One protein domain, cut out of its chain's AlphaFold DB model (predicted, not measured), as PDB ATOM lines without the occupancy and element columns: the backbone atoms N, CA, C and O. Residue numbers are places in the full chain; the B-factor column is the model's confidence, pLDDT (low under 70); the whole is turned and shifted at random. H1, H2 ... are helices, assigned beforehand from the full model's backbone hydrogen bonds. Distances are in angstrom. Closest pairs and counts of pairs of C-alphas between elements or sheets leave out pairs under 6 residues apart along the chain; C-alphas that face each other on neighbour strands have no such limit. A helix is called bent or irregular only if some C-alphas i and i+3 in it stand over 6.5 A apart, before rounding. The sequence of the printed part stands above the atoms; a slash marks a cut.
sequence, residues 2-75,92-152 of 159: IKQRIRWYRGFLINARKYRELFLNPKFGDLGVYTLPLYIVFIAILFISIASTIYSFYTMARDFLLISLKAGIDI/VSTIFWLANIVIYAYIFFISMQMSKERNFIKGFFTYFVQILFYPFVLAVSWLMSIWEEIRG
ATOM      1  N   ILE A   2      55.454 -28.415 246.432       83.00
ATOM      2  CA  ILE A   2      54.153 -27.720 246.270       83.00
ATOM      3  C   ILE A   2      53.557 -27.257 247.612       83.00
ATOM      4  O   ILE A   2      53.206 -26.093 247.740       83.00
ATOM      5  N   LYS A   3      53.545 -28.108 248.651       85.31
ATOM      6  CA  LYS A   3      53.066 -27.733 250.002       85.31
ATOM      7  C   LYS A   3      53.762 -26.484 250.568       85.31
ATOM      8  O   LYS A   3      53.120 -25.624 251.159       85.31
ATOM      9  N   GLN A   4      55.074 -26.369 250.358       86.12
ATOM     10  CA  GLN A   4      55.861 -25.219 250.807       86.12
ATOM     11  C   GLN A   4      55.524 -23.954 250.007       86.12
ATOM     12  O   GLN A   4      55.440 -22.874 250.580       86.12
ATOM     13  N   ARG A   5      55.258 -24.085 248.703       89.38
ATOM     14  CA  ARG A   5      54.825 -22.964 247.853       89.38
ATOM     15  C   ARG A   5      53.427 -22.483 248.206       89.38
ATOM     16  O   ARG A   5      53.239 -21.283 248.351       89.38
ATOM     17  N   ILE A   6      52.486 -23.404 248.424       90.06
ATOM     18  CA  ILE A   6      51.144 -23.075 248.921       90.06
ATOM     19  C   ILE A   6      51.274 -22.275 250.220       90.06
ATOM     20  O   ILE A   6      50.694 -21.206 250.336       90.06
ATOM     21  N   ARG A   7      52.121 -22.711 251.158       87.31
ATOM     22  CA  ARG A   7      52.384 -21.973 252.405       87.31
ATOM     23  C   ARG A   7      52.893 -20.544 252.159       87.31
ATOM     24  O   ARG A   7      52.394 -19.615 252.787       87.31
ATOM     25  N   TRP A   8      53.854 -20.354 251.253       89.44
ATOM     26  CA  TRP A   8      54.384 -19.025 250.917       89.44
ATOM     27  C   TRP A   8      53.348 -18.127 250.239       89.44
ATOM     28  O   TRP A   8      53.193 -16.971 250.630       89.44
ATOM     29  N   TYR A   9      52.602 -18.657 249.274       92.19
ATOM     30  CA  TYR A   9      51.567 -17.908 248.560       92.19
ATOM     31  C   TYR A   9      50.398 -17.547 249.468       92.19
ATOM     32  O   TYR A   9      49.907 -16.421 249.417       92.19
ATOM     33  N   ARG A  10      50.028 -18.431 250.394       90.38
ATOM     34  CA  ARG A  10      49.032 -18.126 251.422       90.38
ATOM     35  C   ARG A  10      49.521 -17.053 252.384       90.38
ATOM     36  O   ARG A  10      48.773 -16.129 252.687       90.38
ATOM     37  N   GLY A  11      50.785 -17.126 252.806       89.88
ATOM     38  CA  GLY A  11      51.418 -16.071 253.599       89.88
ATOM     39  C   GLY A  11      51.361 -14.712 252.897       89.88
ATOM     40  O   GLY A  11      50.990 -13.719 253.520       89.88
ATOM     41  N   PHE A  12      51.634 -14.677 251.589       91.12
ATOM     42  CA  PHE A  12      51.472 -13.468 250.783       91.12
ATOM     43  C   PHE A  12      50.021 -12.975 250.761       91.12
ATOM     44  O   PHE A  12      49.800 -11.804 251.033       91.12
ATOM     45  N   LEU A  13      49.031 -13.838 250.502       91.50
ATOM     46  CA  LEU A  13      47.614 -13.442 250.451       91.50
ATOM     47  C   LEU A  13      47.116 -12.864 251.784       91.50
ATOM     48  O   LEU A  13      46.413 -11.852 251.802       91.50
ATOM     49  N   ILE A  14      47.509 -13.475 252.902       90.69
ATOM     50  CA  ILE A  14      47.142 -13.002 254.241       90.69
ATOM     51  C   ILE A  14      47.807 -11.665 254.536       90.69
ATOM     52  O   ILE A  14      47.136 -10.747 255.008       90.69
ATOM     53  N   ASN A  15      49.097 -11.526 254.229       91.44
ATOM     54  CA  ASN A  15      49.804 -10.262 254.407       91.44
ATOM     55  C   ASN A  15      49.231  -9.175 253.498       91.44
ATOM     56  O   ASN A  15      49.026  -8.059 253.955       91.44
ATOM     57  N   ALA A  16      48.896  -9.502 252.252       90.88
ATOM     58  CA  ALA A  16      48.288  -8.573 251.314       90.88
ATOM     59  C   ALA A  16      46.925  -8.066 251.811       90.88
ATOM     60  O   ALA A  16      46.606  -6.889 251.656       90.88
ATOM     61  N   ARG A  17      46.132  -8.937 252.452       89.62
ATOM     62  CA  ARG A  17      44.857  -8.550 253.071       89.62
ATOM     63  C   ARG A  17      45.057  -7.746 254.358       89.62
ATOM     64  O   ARG A  17      44.352  -6.763 254.559       89.62
ATOM     65  N   LYS A  18      45.977  -8.177 255.227       91.88
ATOM     66  CA  LYS A  18      46.246  -7.548 256.530       91.88
ATOM     67  C   LYS A  18      46.867  -6.161 256.381       91.88
ATOM     68  O   LYS A  18      46.508  -5.277 257.143       91.88
ATOM     69  N   TYR A  19      47.769  -6.009 255.418       92.38
ATOM     70  CA  TYR A  19      48.539  -4.798 255.158       92.38
ATOM     71  C   TYR A  19      48.102  -4.133 253.849       92.38
ATOM     72  O   TYR A  19      48.919  -3.761 253.001       92.38
ATOM     73  N   ARG A  20      46.785  -4.027 253.647       90.31
ATOM     74  CA  ARG A  20      46.204  -3.445 252.429       90.31
ATOM     75  C   ARG A  20      46.606  -1.976 252.257       90.31
ATOM     76  O   ARG A  20      46.736  -1.504 251.133       90.31
ATOM     77  N   GLU A  21      46.837  -1.272 253.354       92.25
ATOM     78  CA  GLU A  21      47.286   0.119 253.419       92.25
ATOM     79  C   GLU A  21      48.699   0.357 252.868       92.25
ATOM     80  O   GLU A  21      49.071   1.509 252.629       92.25
ATOM     81  N   LEU A  22      49.485  -0.708 252.661       92.62
ATOM     82  CA  LEU A  22      50.779  -0.621 251.983       92.62
ATOM     83  C   LEU A  22      50.617  -0.470 250.467       92.62
ATOM     84  O   LEU A  22      51.488   0.102 249.817       92.62
ATOM     85  N   PHE A  23      49.522  -0.976 249.892       92.69
ATOM     86  CA  PHE A  23      49.321  -0.957 248.446       92.69
ATOM     87  C   PHE A  23      49.068   0.461 247.954       92.69
ATOM     88  O   PHE A  23      48.206   1.167 248.475       92.69
ATOM     89  N   LEU A  24      49.802   0.846 246.909       91.88
ATOM     90  CA  LEU A  24      49.723   2.153 246.258       91.88
ATOM     91  C   LEU A  24      49.988   3.322 247.214       91.88
ATOM     92  O   LEU A  24      49.555   4.444 246.959       91.88
ATOM     93  N   ASN A  25      50.706   3.071 248.311       92.50
ATOM     94  CA  ASN A  25      51.015   4.084 249.304       92.50
ATOM     95  C   ASN A  25      52.469   4.568 249.147       92.50
ATOM     96  O   ASN A  25      53.400   3.823 249.472       92.50
ATOM     97  N   PRO A  26      52.683   5.826 248.710       91.62
ATOM     98  CA  PRO A  26      54.017   6.382 248.488       91.62
ATOM     99  C   PRO A  26      54.885   6.442 249.748       91.62
ATOM    100  O   PRO A  26      56.108   6.479 249.638       91.62
ATOM    101  N   LYS A  27      54.284   6.411 250.949       93.81
ATOM    102  CA  LYS A  27      55.028   6.432 252.222       93.81
ATOM    103  C   LYS A  27      55.970   5.239 252.382       93.81
ATOM    104  O   LYS A  27      56.934   5.331 253.133       93.81
ATOM    105  N   PHE A  28      55.695   4.139 251.684       90.44
ATOM    106  CA  PHE A  28      56.501   2.919 251.725       90.44
ATOM    107  C   PHE A  28      57.438   2.781 250.514       90.44
ATOM    108  O   PHE A  28      57.987   1.703 250.286       90.44
ATOM    109  N   GLY A  29      57.617   3.853 249.732       92.56
ATOM    110  CA  GLY A  29      58.505   3.886 248.571       92.56
ATOM    111  C   GLY A  29      58.169   2.814 247.531       92.56
ATOM    112  O   GLY A  29      56.997   2.531 247.253       92.56
ATOM    113  N   ASP A  30      59.207   2.181 246.988       92.62
ATOM    114  CA  ASP A  30      59.095   1.183 245.917       92.62
ATOM    115  C   ASP A  30      58.291  -0.055 246.315       92.62
ATOM    116  O   ASP A  30      57.680  -0.709 245.463       92.62
ATOM    117  N   LEU A  31      58.254  -0.388 247.609       90.31
ATOM    118  CA  LEU A  31      57.491  -1.533 248.096       90.31
ATOM    119  C   LEU A  31      55.991  -1.318 247.869       90.31
ATOM    120  O   LEU A  31      55.313  -2.193 247.327       90.31
ATOM    121  N   GLY A  32      55.488  -0.151 248.276       89.00
ATOM    122  CA  GLY A  32      54.062   0.162 248.242       89.00
ATOM    123  C   GLY A  32      53.552   0.526 246.853       89.00
ATOM    124  O   GLY A  32      52.458   0.109 246.470       89.00
ATOM    125  N   VAL A  33      54.345   1.272 246.081       92.75
ATOM    126  CA  VAL A  33      53.917   1.807 244.778       92.75
ATOM    127  C   VAL A  33      54.151   0.822 243.634       92.75
ATOM    128  O   VAL A  33      53.297   0.706 242.759       92.75
ATOM    129  N   TYR A  34      55.266   0.089 243.644       93.19
ATOM    130  CA  TYR A  34      55.649  -0.768 242.520       93.19
ATOM    131  C   TYR A  34      55.587  -2.246 242.867       93.19
ATOM    132  O   TYR A  34      54.864  -3.002 242.226       93.19
ATOM    133  N   THR A  35      56.314  -2.664 243.898       92.56
ATOM    134  CA  THR A  35      56.549  -4.083 244.184       92.56
ATOM    135  C   THR A  35      55.242  -4.822 244.464       92.56
ATOM    136  O   THR A  35      54.931  -5.803 243.789       92.56
ATOM    137  N   LEU A  36      54.450  -4.349 245.432       92.50
ATOM    138  CA  LEU A  36      53.213  -5.016 245.841       92.50
ATOM    139  C   LEU A  36      52.147  -5.059 244.724       92.50
ATOM    140  O   LEU A  36      51.631  -6.152 244.463       92.50
ATOM    141  N   PRO A  37      51.833  -3.952 244.016       92.00
ATOM    142  CA  PRO A  37      50.918  -4.001 242.874       92.00
ATOM    143  C   PRO A  37      51.417  -4.915 241.754       92.00
ATOM    144  O   PRO A  37      50.638  -5.695 241.202       92.00
ATOM    145  N   LEU A  38      52.717  -4.878 241.456       93.81
ATOM    146  CA  LEU A  38      53.309  -5.694 240.404       93.81
ATOM    147  C   LEU A  38      53.191  -7.193 240.714       93.81
ATOM    148  O   LEU A  38      52.903  -7.970 239.810       93.81
ATOM    149  N   TYR A  39      53.311  -7.612 241.978       91.69
ATOM    150  CA  TYR A  39      53.054  -9.006 242.366       91.69
ATOM    151  C   TYR A  39      51.623  -9.461 242.047       91.69
ATOM    152  O   TYR A  39      51.438 -10.576 241.561       91.69
ATOM    153  N   ILE A  40      50.615  -8.614 242.276       91.31
ATOM    154  CA  ILE A  40      49.222  -8.935 241.919       91.31
ATOM    155  C   ILE A  40      49.083  -9.068 240.399       91.31
ATOM    156  O   ILE A  40      48.485 -10.031 239.914       91.31
ATOM    157  N   VAL A  41      49.679  -8.138 239.650       94.12
ATOM    158  CA  VAL A  41      49.699  -8.180 238.182       94.12
ATOM    159  C   VAL A  41      50.382  -9.455 237.681       94.12
ATOM    160  O   VAL A  41      49.848 -10.118 236.798       94.12
ATOM    161  N   PHE A  42      51.499  -9.869 238.282       93.38
ATOM    162  CA  PHE A  42      52.181 -11.118 237.933       93.38
ATOM    163  C   PHE A  42      51.302 -12.351 238.140       93.38
ATOM    164  O   PHE A  42      51.317 -13.249 237.299       93.38
ATOM    165  N   ILE A  43      50.525 -12.404 239.224       92.81
ATOM    166  CA  ILE A  43      49.588 -13.510 239.464       92.81
ATOM    167  C   ILE A  43      48.516 -13.536 238.364       92.81
ATOM    168  O   ILE A  43      48.216 -14.605 237.832       92.81
ATOM    169  N   ALA A  44      47.974 -12.376 237.980       94.00
ATOM    170  CA  ALA A  44      46.996 -12.284 236.897       94.00
ATOM    171  C   ALA A  44      47.590 -12.725 235.548       94.00
ATOM    172  O   ALA A  44      47.002 -13.563 234.862       94.00
ATOM    173  N   ILE A  45      48.782 -12.228 235.202       95.12
ATOM    174  CA  ILE A  45      49.504 -12.608 233.980       95.12
ATOM    175  C   ILE A  45      49.782 -14.113 233.963       95.12
ATOM    176  O   ILE A  45      49.582 -14.747 232.933       95.12
ATOM    177  N   LEU A  46      50.192 -14.708 235.088       94.44
ATOM    178  CA  LEU A  46      50.431 -16.150 235.182       94.44
ATOM    179  C   LEU A  46      49.186 -16.956 234.779       94.44
ATOM    180  O   LEU A  46      49.291 -17.881 233.974       94.44
ATOM    181  N   PHE A  47      48.012 -16.603 235.310       94.69
ATOM    182  CA  PHE A  47      46.769 -17.297 234.972       94.69
ATOM    183  C   PHE A  47      46.343 -17.066 233.523       94.69
ATOM    184  O   PHE A  47      45.952 -18.026 232.859       94.69
ATOM    185  N   ILE A  48      46.464 -15.834 233.015       95.38
ATOM    186  CA  ILE A  48      46.158 -15.509 231.614       95.38
ATOM    187  C   ILE A  48      47.053 -16.321 230.676       95.38
ATOM    188  O   ILE A  48      46.536 -16.986 229.783       95.38
ATOM    189  N   SER A  49      48.367 -16.336 230.914       91.94
ATOM    190  CA  SER A  49      49.339 -17.062 230.089       91.94
ATOM    191  C   SER A  49      49.077 -18.565 230.060       91.94
ATOM    192  O   SER A  49      49.267 -19.224 229.039       91.94
ATOM    193  N   ILE A  50      48.631 -19.142 231.175       92.81
ATOM    194  CA  ILE A  50      48.349 -20.578 231.246       92.81
ATOM    195  C   ILE A  50      47.013 -20.902 230.588       92.81
ATOM    196  O   ILE A  50      46.934 -21.870 229.834       92.81
ATOM    197  N   ALA A  51      45.992 -20.070 230.795       93.50
ATOM    198  CA  ALA A  51      44.718 -20.206 230.099       93.50
ATOM    199  C   ALA A  51      44.889 -20.066 228.578       93.50
ATOM    200  O   ALA A  51      44.365 -20.894 227.834       93.50
ATOM    201  N   SER A  52      45.669 -19.083 228.113       92.88
ATOM    202  CA  SER A  52      45.961 -18.898 226.690       92.88
ATOM    203  C   SER A  52      46.734 -20.084 226.123       92.88
ATOM    204  O   SER A  52      46.379 -20.579 225.062       92.88
ATOM    205  N   THR A  53      47.726 -20.600 226.856       91.06
ATOM    206  CA  THR A  53      48.489 -21.788 226.446       91.06
ATOM    207  C   THR A  53      47.577 -23.007 226.295       91.06
ATOM    208  O   THR A  53      47.610 -23.676 225.264       91.06
ATOM    209  N   ILE A  54      46.717 -23.279 227.283       92.06
ATOM    210  CA  ILE A  54      45.750 -24.388 227.229       92.06
ATOM    211  C   ILE A  54      44.782 -24.208 226.054       92.06
ATOM    212  O   ILE A  54      44.517 -25.165 225.328       92.06
ATOM    213  N   TYR A  55      44.284 -22.989 225.841       94.44
ATOM    214  CA  TYR A  55      43.395 -22.679 224.725       94.44
ATOM    215  C   TYR A  55      44.076 -22.912 223.371       94.44
ATOM    216  O   TYR A  55      43.486 -23.553 222.506       94.44
ATOM    217  N   SER A  56      45.329 -22.481 223.204       92.31
ATOM    218  CA  SER A  56      46.110 -22.722 221.985       92.31
ATOM    219  C   SER A  56      46.329 -24.211 221.717       92.31
ATOM    220  O   SER A  56      46.178 -24.658 220.579       92.31
ATOM    221  N   PHE A  57      46.627 -25.005 222.751       90.62
ATOM    222  CA  PHE A  57      46.717 -26.460 222.607       90.62
ATOM    223  C   PHE A  57      45.376 -27.079 222.213       90.62
ATOM    224  O   PHE A  57      45.336 -27.953 221.349       90.62
ATOM    225  N   TYR A  58      44.275 -26.610 222.802       93.81
ATOM    226  CA  TYR A  58      42.936 -27.065 222.446       93.81
ATOM    227  C   TYR A  58      42.591 -26.750 220.985       93.81
ATOM    228  O   TYR A  58      42.123 -27.637 220.271       93.81
ATOM    229  N   THR A  59      42.849 -25.526 220.513       92.75
ATOM    230  CA  THR A  59      42.592 -25.155 219.113       92.75
ATOM    231  C   THR A  59      43.470 -25.952 218.159       92.75
ATOM    232  O   THR A  59      42.957 -26.482 217.181       92.75
ATOM    233  N   MET A  60      44.755 -26.131 218.483       89.69
ATOM    234  CA  MET A  60      45.675 -26.939 217.679       89.69
ATOM    235  C   MET A  60      45.216 -28.399 217.588       89.69
ATOM    236  O   MET A  60      45.182 -28.963 216.498       89.69
ATOM    237  N   ALA A  61      44.822 -29.010 218.710       89.69
ATOM    238  CA  ALA A  61      44.320 -30.381 218.729       89.69
ATOM    239  C   ALA A  61      43.004 -30.516 217.949       89.69
ATOM    240  O   ALA A  61      42.842 -31.456 217.173       89.69
ATOM    241  N   ARG A  62      42.079 -29.563 218.113       90.25
ATOM    242  CA  ARG A  62      40.822 -29.514 217.357       90.25
ATOM    243  C   ARG A  62      41.091 -29.423 215.858       90.25
ATOM    244  O   ARG A  62      40.499 -30.181 215.099       90.25
ATOM    245  N   ASP A  63      41.965 -28.517 215.439       87.12
ATOM    246  CA  ASP A  63      42.260 -28.290 214.024       87.12
ATOM    247  C   ASP A  63      42.981 -29.496 213.419       87.12
ATOM    248  O   ASP A  63      42.593 -29.959 212.350       87.12
ATOM    249  N   PHE A  64      43.931 -30.092 214.146       83.62
ATOM    250  CA  PHE A  64      44.570 -31.345 213.749       83.62
ATOM    251  C   PHE A  64      43.551 -32.475 213.558       83.62
ATOM    252  O   PHE A  64      43.589 -33.170 212.543       83.62
ATOM    253  N   LEU A  65      42.609 -32.643 214.493       84.56
ATOM    254  CA  LEU A  65      41.554 -33.653 214.383       84.56
ATOM    255  C   LEU A  65      40.615 -33.372 213.205       84.56
ATOM    256  O   LEU A  65      40.301 -34.289 212.454       84.56
ATOM    257  N   LEU A  66      40.186 -32.121 213.017       83.06
ATOM    258  CA  LEU A  66      39.289 -31.731 211.926       83.06
ATOM    259  C   LEU A  66      39.936 -31.908 210.549       83.06
ATOM    260  O   LEU A  66      39.255 -32.351 209.626       83.06
ATOM    261  N   ILE A  67      41.224 -31.586 210.414       78.69
ATOM    262  CA  ILE A  67      41.994 -31.802 209.183       78.69
ATOM    263  C   ILE A  67      42.178 -33.303 208.945       78.69
ATOM    264  O   ILE A  67      41.843 -33.791 207.871       78.69
ATOM    265  N   SER A  68      42.599 -34.055 209.965       71.69
ATOM    266  CA  SER A  68      42.807 -35.507 209.855       71.69
ATOM    267  C   SER A  68      41.520 -36.265 209.502       71.69
ATOM    268  O   SER A  68      41.568 -37.247 208.770       71.69
ATOM    269  N   LEU A  69      40.364 -35.797 209.989       71.44
ATOM    270  CA  LEU A  69      39.050 -36.374 209.687       71.44
ATOM    271  C   LEU A  69      38.520 -36.003 208.293       71.44
ATOM    272  O   LEU A  69      37.708 -36.752 207.752       71.44
ATOM    273  N   LYS A  70      38.918 -34.855 207.727       69.12
ATOM    274  CA  LYS A  70      38.366 -34.338 206.459       69.12
ATOM    275  C   LYS A  70      39.271 -34.525 205.245       69.12
ATOM    276  O   LYS A  70      38.741 -34.618 204.144       69.12
ATOM    277  N   ALA A  71      40.588 -34.528 205.422       63.84
ATOM    278  CA  ALA A  71      41.531 -34.399 204.312       63.84
ATOM    279  C   ALA A  71      42.376 -35.656 204.050       63.84
ATOM    280  O   ALA A  71      42.977 -35.760 202.990       63.84
ATOM    281  N   GLY A  72      42.428 -36.625 204.973       63.66
ATOM    282  CA  GLY A  72      43.534 -37.585 204.957       63.66
ATOM    283  C   GLY A  72      44.857 -36.881 205.298       63.66
ATOM    284  O   GLY A  72      44.943 -35.656 205.350       63.66
ATOM    285  N   ILE A  73      45.888 -37.649 205.646       63.47
ATOM    286  CA  ILE A  73      47.185 -37.076 206.026       63.47
ATOM    287  C   ILE A  73      47.953 -36.758 204.741       63.47
ATOM    288  O   ILE A  73      48.712 -37.595 204.257       63.47
ATOM    289  N   ASP A  74      47.768 -35.557 204.197       62.09
ATOM    290  CA  ASP A  74      48.694 -35.021 203.200       62.09
ATOM    291  C   ASP A  74      49.982 -34.621 203.923       62.09
ATOM    292  O   ASP A  74      50.043 -33.630 204.656       62.09
ATOM    293  N   ILE A  75      51.014 -35.451 203.773       63.22
ATOM    294  CA  ILE A  75      52.351 -35.145 204.272       63.22
ATOM    295  C   ILE A  75      52.895 -34.024 203.380       63.22
ATOM    296  O   ILE A  75      53.025 -34.238 202.175       63.22
ATOM    297  N   VAL A  92      61.653  -8.332 210.723       84.44
ATOM    298  CA  VAL A  92      61.944  -7.851 212.085       84.44
ATOM    299  C   VAL A  92      61.675  -8.953 213.120       84.44
ATOM    300  O   VAL A  92      62.471  -9.152 214.034       84.44
ATOM    301  N   SER A  93      60.614  -9.745 212.923       80.81
ATOM    302  CA  SER A  93      60.292 -10.912 213.754       80.81
ATOM    303  C   SER A  93      61.434 -11.934 213.799       80.81
ATOM    304  O   SER A  93      61.835 -12.369 214.876       80.81
ATOM    305  N   THR A  94      62.021 -12.275 212.649       82.69
ATOM    306  CA  THR A  94      63.135 -13.232 212.552       82.69
ATOM    307  C   THR A  94      64.361 -12.753 213.331       82.69
ATOM    308  O   THR A  94      64.974 -13.536 214.058       82.69
ATOM    309  N   ILE A  95      64.684 -11.460 213.244       85.88
ATOM    310  CA  ILE A  95      65.791 -10.853 213.995       85.88
ATOM    311  C   ILE A  95      65.529 -10.948 215.505       85.88
ATOM    312  O   ILE A  95      66.414 -11.351 216.262       85.88
ATOM    313  N   PHE A  96      64.304 -10.649 215.946       86.88
ATOM    314  CA  PHE A  96      63.918 -10.794 217.352       86.88
ATOM    315  C   PHE A  96      64.019 -12.242 217.845       86.88
ATOM    316  O   PHE A  96      64.485 -12.467 218.965       86.88
ATOM    317  N   TRP A  97      63.627 -13.224 217.033       87.38
ATOM    318  CA  TRP A  97      63.763 -14.640 217.381       87.38
ATOM    319  C   TRP A  97      65.225 -15.059 217.532       87.38
ATOM    320  O   TRP A  97      65.574 -15.697 218.525       87.38
ATOM    321  N   LEU A  98      66.093 -14.647 216.606       87.44
ATOM    322  CA  LEU A  98      67.531 -14.919 216.691       87.44
ATOM    323  C   LEU A  98      68.154 -14.287 217.940       87.44
ATOM    324  O   LEU A  98      68.880 -14.962 218.671       87.44
ATOM    325  N   ALA A  99      67.821 -13.030 218.237       90.06
ATOM    326  CA  ALA A  99      68.283 -12.358 219.449       90.06
ATOM    327  C   ALA A  99      67.828 -13.094 220.723       90.06
ATOM    328  O   ALA A  99      68.628 -13.307 221.634       90.06
ATOM    329  N   ASN A 100      66.570 -13.550 220.772       90.25
ATOM    330  CA  ASN A 100      66.056 -14.334 221.898       90.25
ATOM    331  C   ASN A 100      66.792 -15.665 222.065       90.25
ATOM    332  O   ASN A 100      67.123 -16.034 223.189       90.25
ATOM    333  N   ILE A 101      67.096 -16.372 220.971       91.50
ATOM    334  CA  ILE A 101      67.862 -17.625 221.025       91.50
ATOM    335  C   ILE A 101      69.239 -17.386 221.654       91.50
ATOM    336  O   ILE A 101      69.643 -18.148 222.533       91.50
ATOM    337  N   VAL A 102      69.934 -16.313 221.264       93.44
ATOM    338  CA  VAL A 102      71.243 -15.959 221.840       93.44
ATOM    339  C   VAL A 102      71.124 -15.656 223.335       93.44
ATOM    340  O   VAL A 102      71.912 -16.168 224.133       93.44
ATOM    341  N   ILE A 103      70.113 -14.882 223.735       94.25
ATOM    342  CA  ILE A 103      69.863 -14.557 225.146       94.25
ATOM    343  C   ILE A 103      69.564 -15.827 225.953       94.25
ATOM    344  O   ILE A 103      70.148 -16.030 227.017       94.25
ATOM    345  N   TYR A 104      68.701 -16.716 225.456       90.56
ATOM    346  CA  TYR A 104      68.378 -17.963 226.151       90.56
ATOM    347  C   TYR A 104      69.565 -18.920 226.231       90.56
ATOM    348  O   TYR A 104      69.755 -19.548 227.273       90.56
ATOM    349  N   ALA A 105      70.387 -19.000 225.183       91.19
ATOM    350  CA  ALA A 105      71.624 -19.773 225.206       91.19
ATOM    351  C   ALA A 105      72.594 -19.235 226.270       91.19
ATOM    352  O   ALA A 105      73.179 -20.017 227.021       91.19
ATOM    353  N   TYR A 106      72.707 -17.911 226.393       93.62
ATOM    354  CA  TYR A 106      73.524 -17.274 227.423       93.62
ATOM    355  C   TYR A 106      72.992 -17.539 228.840       93.62
ATOM    356  O   TYR A 106      73.753 -17.946 229.719       93.62
ATOM    357  N   ILE A 107      71.684 -17.385 229.066       91.69
ATOM    358  CA  ILE A 107      71.051 -17.691 230.362       91.69
ATOM    359  C   ILE A 107      71.276 -19.159 230.734       91.69
ATOM    360  O   ILE A 107      71.638 -19.460 231.872       91.69
ATOM    361  N   PHE A 108      71.104 -20.071 229.778       90.44
ATOM    362  CA  PHE A 108      71.345 -21.493 229.988       90.44
ATOM    363  C   PHE A 108      72.808 -21.776 230.360       90.44
ATOM    364  O   PHE A 108      73.070 -22.507 231.318       90.44
ATOM    365  N   PHE A 109      73.759 -21.150 229.663       90.06
ATOM    366  CA  PHE A 109      75.185 -21.276 229.960       90.06
ATOM    367  C   PHE A 109      75.520 -20.827 231.390       90.06
ATOM    368  O   PHE A 109      76.164 -21.568 232.137       90.06
ATOM    369  N   ILE A 110      75.022 -19.660 231.810       91.25
ATOM    370  CA  ILE A 110      75.200 -19.164 233.182       91.25
ATOM    371  C   ILE A 110      74.533 -20.098 234.196       91.25
ATOM    372  O   ILE A 110      75.138 -20.439 235.214       91.25
ATOM    373  N   SER A 111      73.318 -20.573 233.909       88.81
ATOM    374  CA  SER A 111      72.615 -21.523 234.775       88.81
ATOM    375  C   SER A 111      73.435 -22.795 234.994       88.81
ATOM    376  O   SER A 111      73.536 -23.262 236.126       88.81
ATOM    377  N   MET A 112      74.058 -23.341 233.947       88.12
ATOM    378  CA  MET A 112      74.925 -24.515 234.075       88.12
ATOM    379  C   MET A 112      76.144 -24.247 234.964       88.12
ATOM    380  O   MET A 112      76.470 -25.079 235.815       88.12
ATOM    381  N   GLN A 113      76.789 -23.085 234.807       87.31
ATOM    382  CA  GLN A 113      77.926 -22.700 235.647       87.31
ATOM    383  C   GLN A 113      77.525 -22.572 237.122       87.31
ATOM    384  O   GLN A 113      78.221 -23.088 238.000       87.31
ATOM    385  N   MET A 114      76.375 -21.952 237.403       88.12
ATOM    386  CA  MET A 114      75.852 -21.801 238.763       88.12
ATOM    387  C   MET A 114      75.449 -23.141 239.389       88.12
ATOM    388  O   MET A 114      75.689 -23.366 240.576       88.12
ATOM    389  N   SER A 115      74.866 -24.048 238.601       83.88
ATOM    390  CA  SER A 115      74.439 -25.369 239.070       83.88
ATOM    391  C   SER A 115      75.589 -26.362 239.266       83.88
ATOM    392  O   SER A 115      75.354 -27.438 239.812       83.88
ATOM    393  N   LYS A 116      76.821 -26.032 238.842       84.62
ATOM    394  CA  LYS A 116      77.996 -26.930 238.858       84.62
ATOM    395  C   LYS A 116      77.748 -28.283 238.162       84.62
ATOM    396  O   LYS A 116      78.479 -29.248 238.402       84.62
ATOM    397  N   GLU A 117      76.734 -28.372 237.301       79.56
ATOM    398  CA  GLU A 117      76.409 -29.591 236.561       79.56
ATOM    399  C   GLU A 117      77.406 -29.727 235.406       79.56
ATOM    400  O   GLU A 117      77.463 -28.887 234.511       79.56
ATOM    401  N   ARG A 118      78.214 -30.792 235.424       76.88
ATOM    402  CA  ARG A 118      79.238 -31.032 234.390       76.88
ATOM    403  C   ARG A 118      78.661 -31.616 233.096       76.88
ATOM    404  O   ARG A 118      79.301 -31.542 232.053       76.88
ATOM    405  N   ASN A 119      77.459 -32.189 233.156       87.12
ATOM    406  CA  ASN A 119      76.836 -32.892 232.038       87.12
ATOM    407  C   ASN A 119      75.905 -31.971 231.244       87.12
ATOM    408  O   ASN A 119      74.792 -31.679 231.684       87.12
ATOM    409  N   PHE A 120      76.326 -31.587 230.035       85.12
ATOM    410  CA  PHE A 120      75.559 -30.694 229.161       85.12
ATOM    411  C   PHE A 120      74.169 -31.238 228.809       85.12
ATOM    412  O   PHE A 120      73.177 -30.547 229.004       85.12
ATOM    413  N   ILE A 121      74.070 -32.498 228.363       87.25
ATOM    414  CA  ILE A 121      72.797 -33.105 227.924       87.25
ATOM    415  C   ILE A 121      71.785 -33.158 229.076       87.25
ATOM    416  O   ILE A 121      70.620 -32.795 228.914       87.25
ATOM    417  N   LYS A 122      72.236 -33.568 230.265       86.69
ATOM    418  CA  LYS A 122      71.391 -33.638 231.460       86.69
ATOM    419  C   LYS A 122      70.970 -32.244 231.930       86.69
ATOM    420  O   LYS A 122      69.809 -32.060 232.296       86.69
ATOM    421  N   GLY A 123      71.881 -31.270 231.889       86.81
ATOM    422  CA  GLY A 123      71.582 -29.869 232.182       86.81
ATOM    423  C   GLY A 123      70.543 -29.296 231.219       86.81
ATOM    424  O   GLY A 123      69.549 -28.729 231.666       86.81
ATOM    425  N   PHE A 124      70.717 -29.528 229.916       87.31
ATOM    426  CA  PHE A 124      69.789 -29.090 228.873       87.31
ATOM    427  C   PHE A 124      68.399 -29.691 229.067       87.31
ATOM    428  O   PHE A 124      67.417 -28.956 229.125       87.31
ATOM    429  N   PHE A 125      68.311 -31.011 229.249       88.88
ATOM    430  CA  PHE A 125      67.029 -31.680 229.458       88.88
ATOM    431  C   PHE A 125      66.335 -31.192 230.736       88.88
ATOM    432  O   PHE A 125      65.139 -30.916 230.727       88.88
ATOM    433  N   THR A 126      67.087 -31.018 231.826       87.81
ATOM    434  CA  THR A 126      66.545 -30.524 233.102       87.81
ATOM    435  C   THR A 126      66.025 -29.093 232.973       87.81
ATOM    436  O   THR A 126      64.917 -28.800 233.416       87.81
ATOM    437  N   TYR A 127      66.792 -28.211 232.327       87.94
ATOM    438  CA  TYR A 127      66.395 -26.829 232.062       87.94
ATOM    439  C   TYR A 127      65.156 -26.757 231.167       87.94
ATOM    440  O   TYR A 127      64.218 -26.020 231.462       87.94
ATOM    441  N   PHE A 128      65.116 -27.573 230.112       87.88
ATOM    442  CA  PHE A 128      63.986 -27.640 229.194       87.88
ATOM    443  C   PHE A 128      62.705 -28.110 229.894       87.88
ATOM    444  O   PHE A 128      61.669 -27.449 229.808       87.88
ATOM    445  N   VAL A 129      62.785 -29.201 230.664       89.75
ATOM    446  CA  VAL A 129      61.673 -29.688 231.496       89.75
ATOM    447  C   VAL A 129      61.236 -28.610 232.490       89.75
ATOM    448  O   VAL A 129      60.041 -28.405 232.696       89.75
ATOM    449  N   GLN A 130      62.178 -27.880 233.086       88.19
ATOM    450  CA  GLN A 130      61.852 -26.806 234.013       88.19
ATOM    451  C   GLN A 130      61.116 -25.656 233.318       88.19
ATOM    452  O   GLN A 130      60.064 -25.260 233.803       88.19
ATOM    453  N   ILE A 131      61.590 -25.150 232.180       87.62
ATOM    454  CA  ILE A 131      60.890 -24.083 231.445       87.62
ATOM    455  C   ILE A 131      59.475 -24.510 231.057       87.62
ATOM    456  O   ILE A 131      58.542 -23.723 231.205       87.62
ATOM    457  N   LEU A 132      59.312 -25.749 230.592       87.19
ATOM    458  CA  LEU A 132      58.029 -26.229 230.099       87.19
ATOM    459  C   LEU A 132      57.025 -26.468 231.233       87.19
ATOM    460  O   LEU A 132      55.892 -26.005 231.162       87.19
ATOM    461  N   PHE A 133      57.425 -27.177 232.292       89.44
ATOM    462  CA  PHE A 133      56.489 -27.647 233.320       89.44
ATOM    463  C   PHE A 133      56.396 -26.733 234.544       89.44
ATOM    464  O   PHE A 133      55.373 -26.724 235.235       89.44
ATOM    465  N   TYR A 134      57.431 -25.950 234.846       89.62
ATOM    466  CA  TYR A 134      57.450 -25.127 236.056       89.62
ATOM    467  C   TYR A 134      56.346 -24.058 236.100       89.62
ATOM    468  O   TYR A 134      55.744 -23.917 237.170       89.62
ATOM    469  N   PRO A 135      55.989 -23.358 235.002       90.25
ATOM    470  CA  PRO A 135      54.863 -22.422 235.013       90.25
ATOM    471  C   PRO A 135      53.551 -23.077 235.468       90.25
ATOM    472  O   PRO A 135      52.827 -22.506 236.284       90.25
ATOM    473  N   PHE A 136      53.285 -24.317 235.046       91.00
ATOM    474  CA  PHE A 136      52.108 -25.076 235.480       91.00
ATOM    475  C   PHE A 136      52.158 -25.408 236.975       91.00
ATOM    476  O   PHE A 136      51.157 -25.258 237.678       91.00
ATOM    477  N   VAL A 137      53.329 -25.789 237.496       91.88
ATOM    478  CA  VAL A 137      53.521 -26.016 238.939       91.88
ATOM    479  C   VAL A 137      53.232 -24.741 239.739       91.88
ATOM    480  O   VAL A 137      52.613 -24.815 240.809       91.88
ATOM    481  N   LEU A 138      53.648 -23.572 239.237       91.50
ATOM    482  CA  LEU A 138      53.345 -22.279 239.855       91.50
ATOM    483  C   LEU A 138      51.844 -21.981 239.835       91.50
ATOM    484  O   LEU A 138      51.298 -21.627 240.879       91.50
ATOM    485  N   ALA A 139      51.174 -22.183 238.699       92.62
ATOM    486  CA  ALA A 139      49.726 -21.997 238.571       92.62
ATOM    487  C   ALA A 139      48.943 -22.841 239.565       92.62
ATOM    488  O   ALA A 139      48.109 -22.317 240.298       92.62
ATOM    489  N   VAL A 140      49.233 -24.145 239.613       92.81
ATOM    490  CA  VAL A 140      48.550 -25.076 240.517       92.81
ATOM    491  C   VAL A 140      48.784 -24.661 241.966       92.81
ATOM    492  O   VAL A 140      47.852 -24.639 242.763       92.81
ATOM    493  N   SER A 141      50.013 -24.273 242.309       93.31
ATOM    494  CA  SER A 141      50.342 -23.815 243.662       93.31
ATOM    495  C   SER A 141      49.582 -22.535 244.041       93.31
ATOM    496  O   SER A 141      49.081 -22.437 245.162       93.31
ATOM    497  N   TRP A 142      49.463 -21.567 243.126       93.62
ATOM    498  CA  TRP A 142      48.681 -20.343 243.337       93.62
ATOM    499  C   TRP A 142      47.183 -20.621 243.438       93.62
ATOM    500  O   TRP A 142      46.533 -20.117 244.352       93.62
ATOM    501  N   LEU A 143      46.648 -21.463 242.555       93.69
ATOM    502  CA  LEU A 143      45.242 -21.855 242.554       93.69
ATOM    503  C   LEU A 143      44.865 -22.535 243.874       93.69
ATOM    504  O   LEU A 143      43.902 -22.131 244.521       93.69
ATOM    505  N   MET A 144      45.669 -23.503 244.320       92.25
ATOM    506  CA  MET A 144      45.468 -24.187 245.600       92.25
ATOM    507  C   MET A 144      45.575 -23.228 246.789       92.25
ATOM    508  O   MET A 144      44.772 -23.302 247.714       92.25
ATOM    509  N   SER A 145      46.530 -22.297 246.755       91.38
ATOM    510  CA  SER A 145      46.691 -21.273 247.790       91.38
ATOM    511  C   SER A 145      45.460 -20.372 247.916       91.38
ATOM    512  O   SER A 145      44.969 -20.151 249.021       91.38
ATOM    513  N   ILE A 146      44.950 -19.865 246.791       91.50
ATOM    514  CA  ILE A 146      43.746 -19.026 246.756       91.50
ATOM    515  C   ILE A 146      42.535 -19.833 247.238       91.50
ATOM    516  O   ILE A 146      41.759 -19.353 248.059       91.50
ATOM    517  N   TRP A 147      42.405 -21.080 246.786       91.69
ATOM    518  CA  TRP A 147      41.314 -21.972 247.169       91.69
ATOM    519  C   TRP A 147      41.278 -22.281 248.672       91.69
ATOM    520  O   TRP A 147      40.221 -22.207 249.303       91.69
ATOM    521  N   GLU A 148      42.429 -22.596 249.269       88.19
ATOM    522  CA  GLU A 148      42.543 -22.820 250.713       88.19
ATOM    523  C   GLU A 148      42.246 -21.559 251.530       88.19
ATOM    524  O   GLU A 148      41.654 -21.650 252.608       88.19
ATOM    525  N   GLU A 149      42.642 -20.390 251.024       88.31
ATOM    526  CA  GLU A 149      42.384 -19.108 251.673       88.31
ATOM    527  C   GLU A 149      40.897 -18.729 251.628       88.31
ATOM    528  O   GLU A 149      40.356 -18.263 252.629       88.31
ATOM    529  N   ILE A 150      40.205 -19.002 250.517       88.69
ATOM    530  CA  ILE A 150      38.748 -18.820 250.401       88.69
ATOM    531  C   ILE A 150      38.000 -19.740 251.375       88.69
ATOM    532  O   ILE A 150      37.006 -19.334 251.973       88.69
ATOM    533  N   ARG A 151      38.490 -20.968 251.584       88.19
ATOM    534  CA  ARG A 151      37.906 -21.933 252.534       88.19
ATOM    535  C   ARG A 151      38.242 -21.651 254.003       88.19
ATOM    536  O   ARG A 151      37.800 -22.401 254.870       88.19
ATOM    537  N   GLY A 152      39.041 -20.623 254.297       80.50
ATOM    538  CA  GLY A 152      39.450 -20.294 255.665       80.50
ATOM    539  C   GLY A 152      40.275 -21.394 256.342       80.50
ATOM    540  O   GLY A 152      40.247 -21.532 257.567       80.50
TER     541      GLY A 152
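What this domain is: This is residues 2 to 75 and 92 to 152 of the 159 residues of an uncharacterized protein of Candidatus Aenigmarchaeota archaeon (UniProt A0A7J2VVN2). Long H2 and bent H4 cross in a loose frame, H1 packing on arm H4b and H3 meeting arm H4a. H2 sticks out with residues 51 to 63. The 135 printed residues have four named helices, H1 to H4, and no named strand: all helix, loose, radius of gyration of the C-alphas 20.7 A, spans 62 by 43 by 36 A.

How they stand to each other: Find H2, residues 26 to 71, irregular: C-alphas 27 and 30 are 9.2 A apart. H4, residues 120 to 150, assigned as one helix by its hydrogen bonds, is bent into H4a, to residue 132, and H4b, from residue 135, those C-alphas 7.0 A apart. H2 touches H4b at a steep tilt of 62 degrees, closest C-alphas Phe 47 and Ala 139, 6.6 A. H1, residues 2 to 18, touches H4b, closest C-alphas Ile 6 and Ser 145, 4.9 A. H3, residues 92 to 115, touches H4a, closest C-alphas Met 112 and Gly 123, 6.6 A. O i to N i+4 pairs are within hydrogen-bond range throughout H1, H3, H4a and H4b, and 36 of 42 in H2.

Where its parts are: From C-alpha 26 at (54.017, 6.382, 248.488), H2 runs 61.4 A to C-alpha 71 at (41.531, -34.399, 204.312).

The domain as a whole: Residues 76 to 91 are cut out, C-alphas 75 and 92 being 30.0 A apart; pLDDT is under 70 at residues 70 to 75.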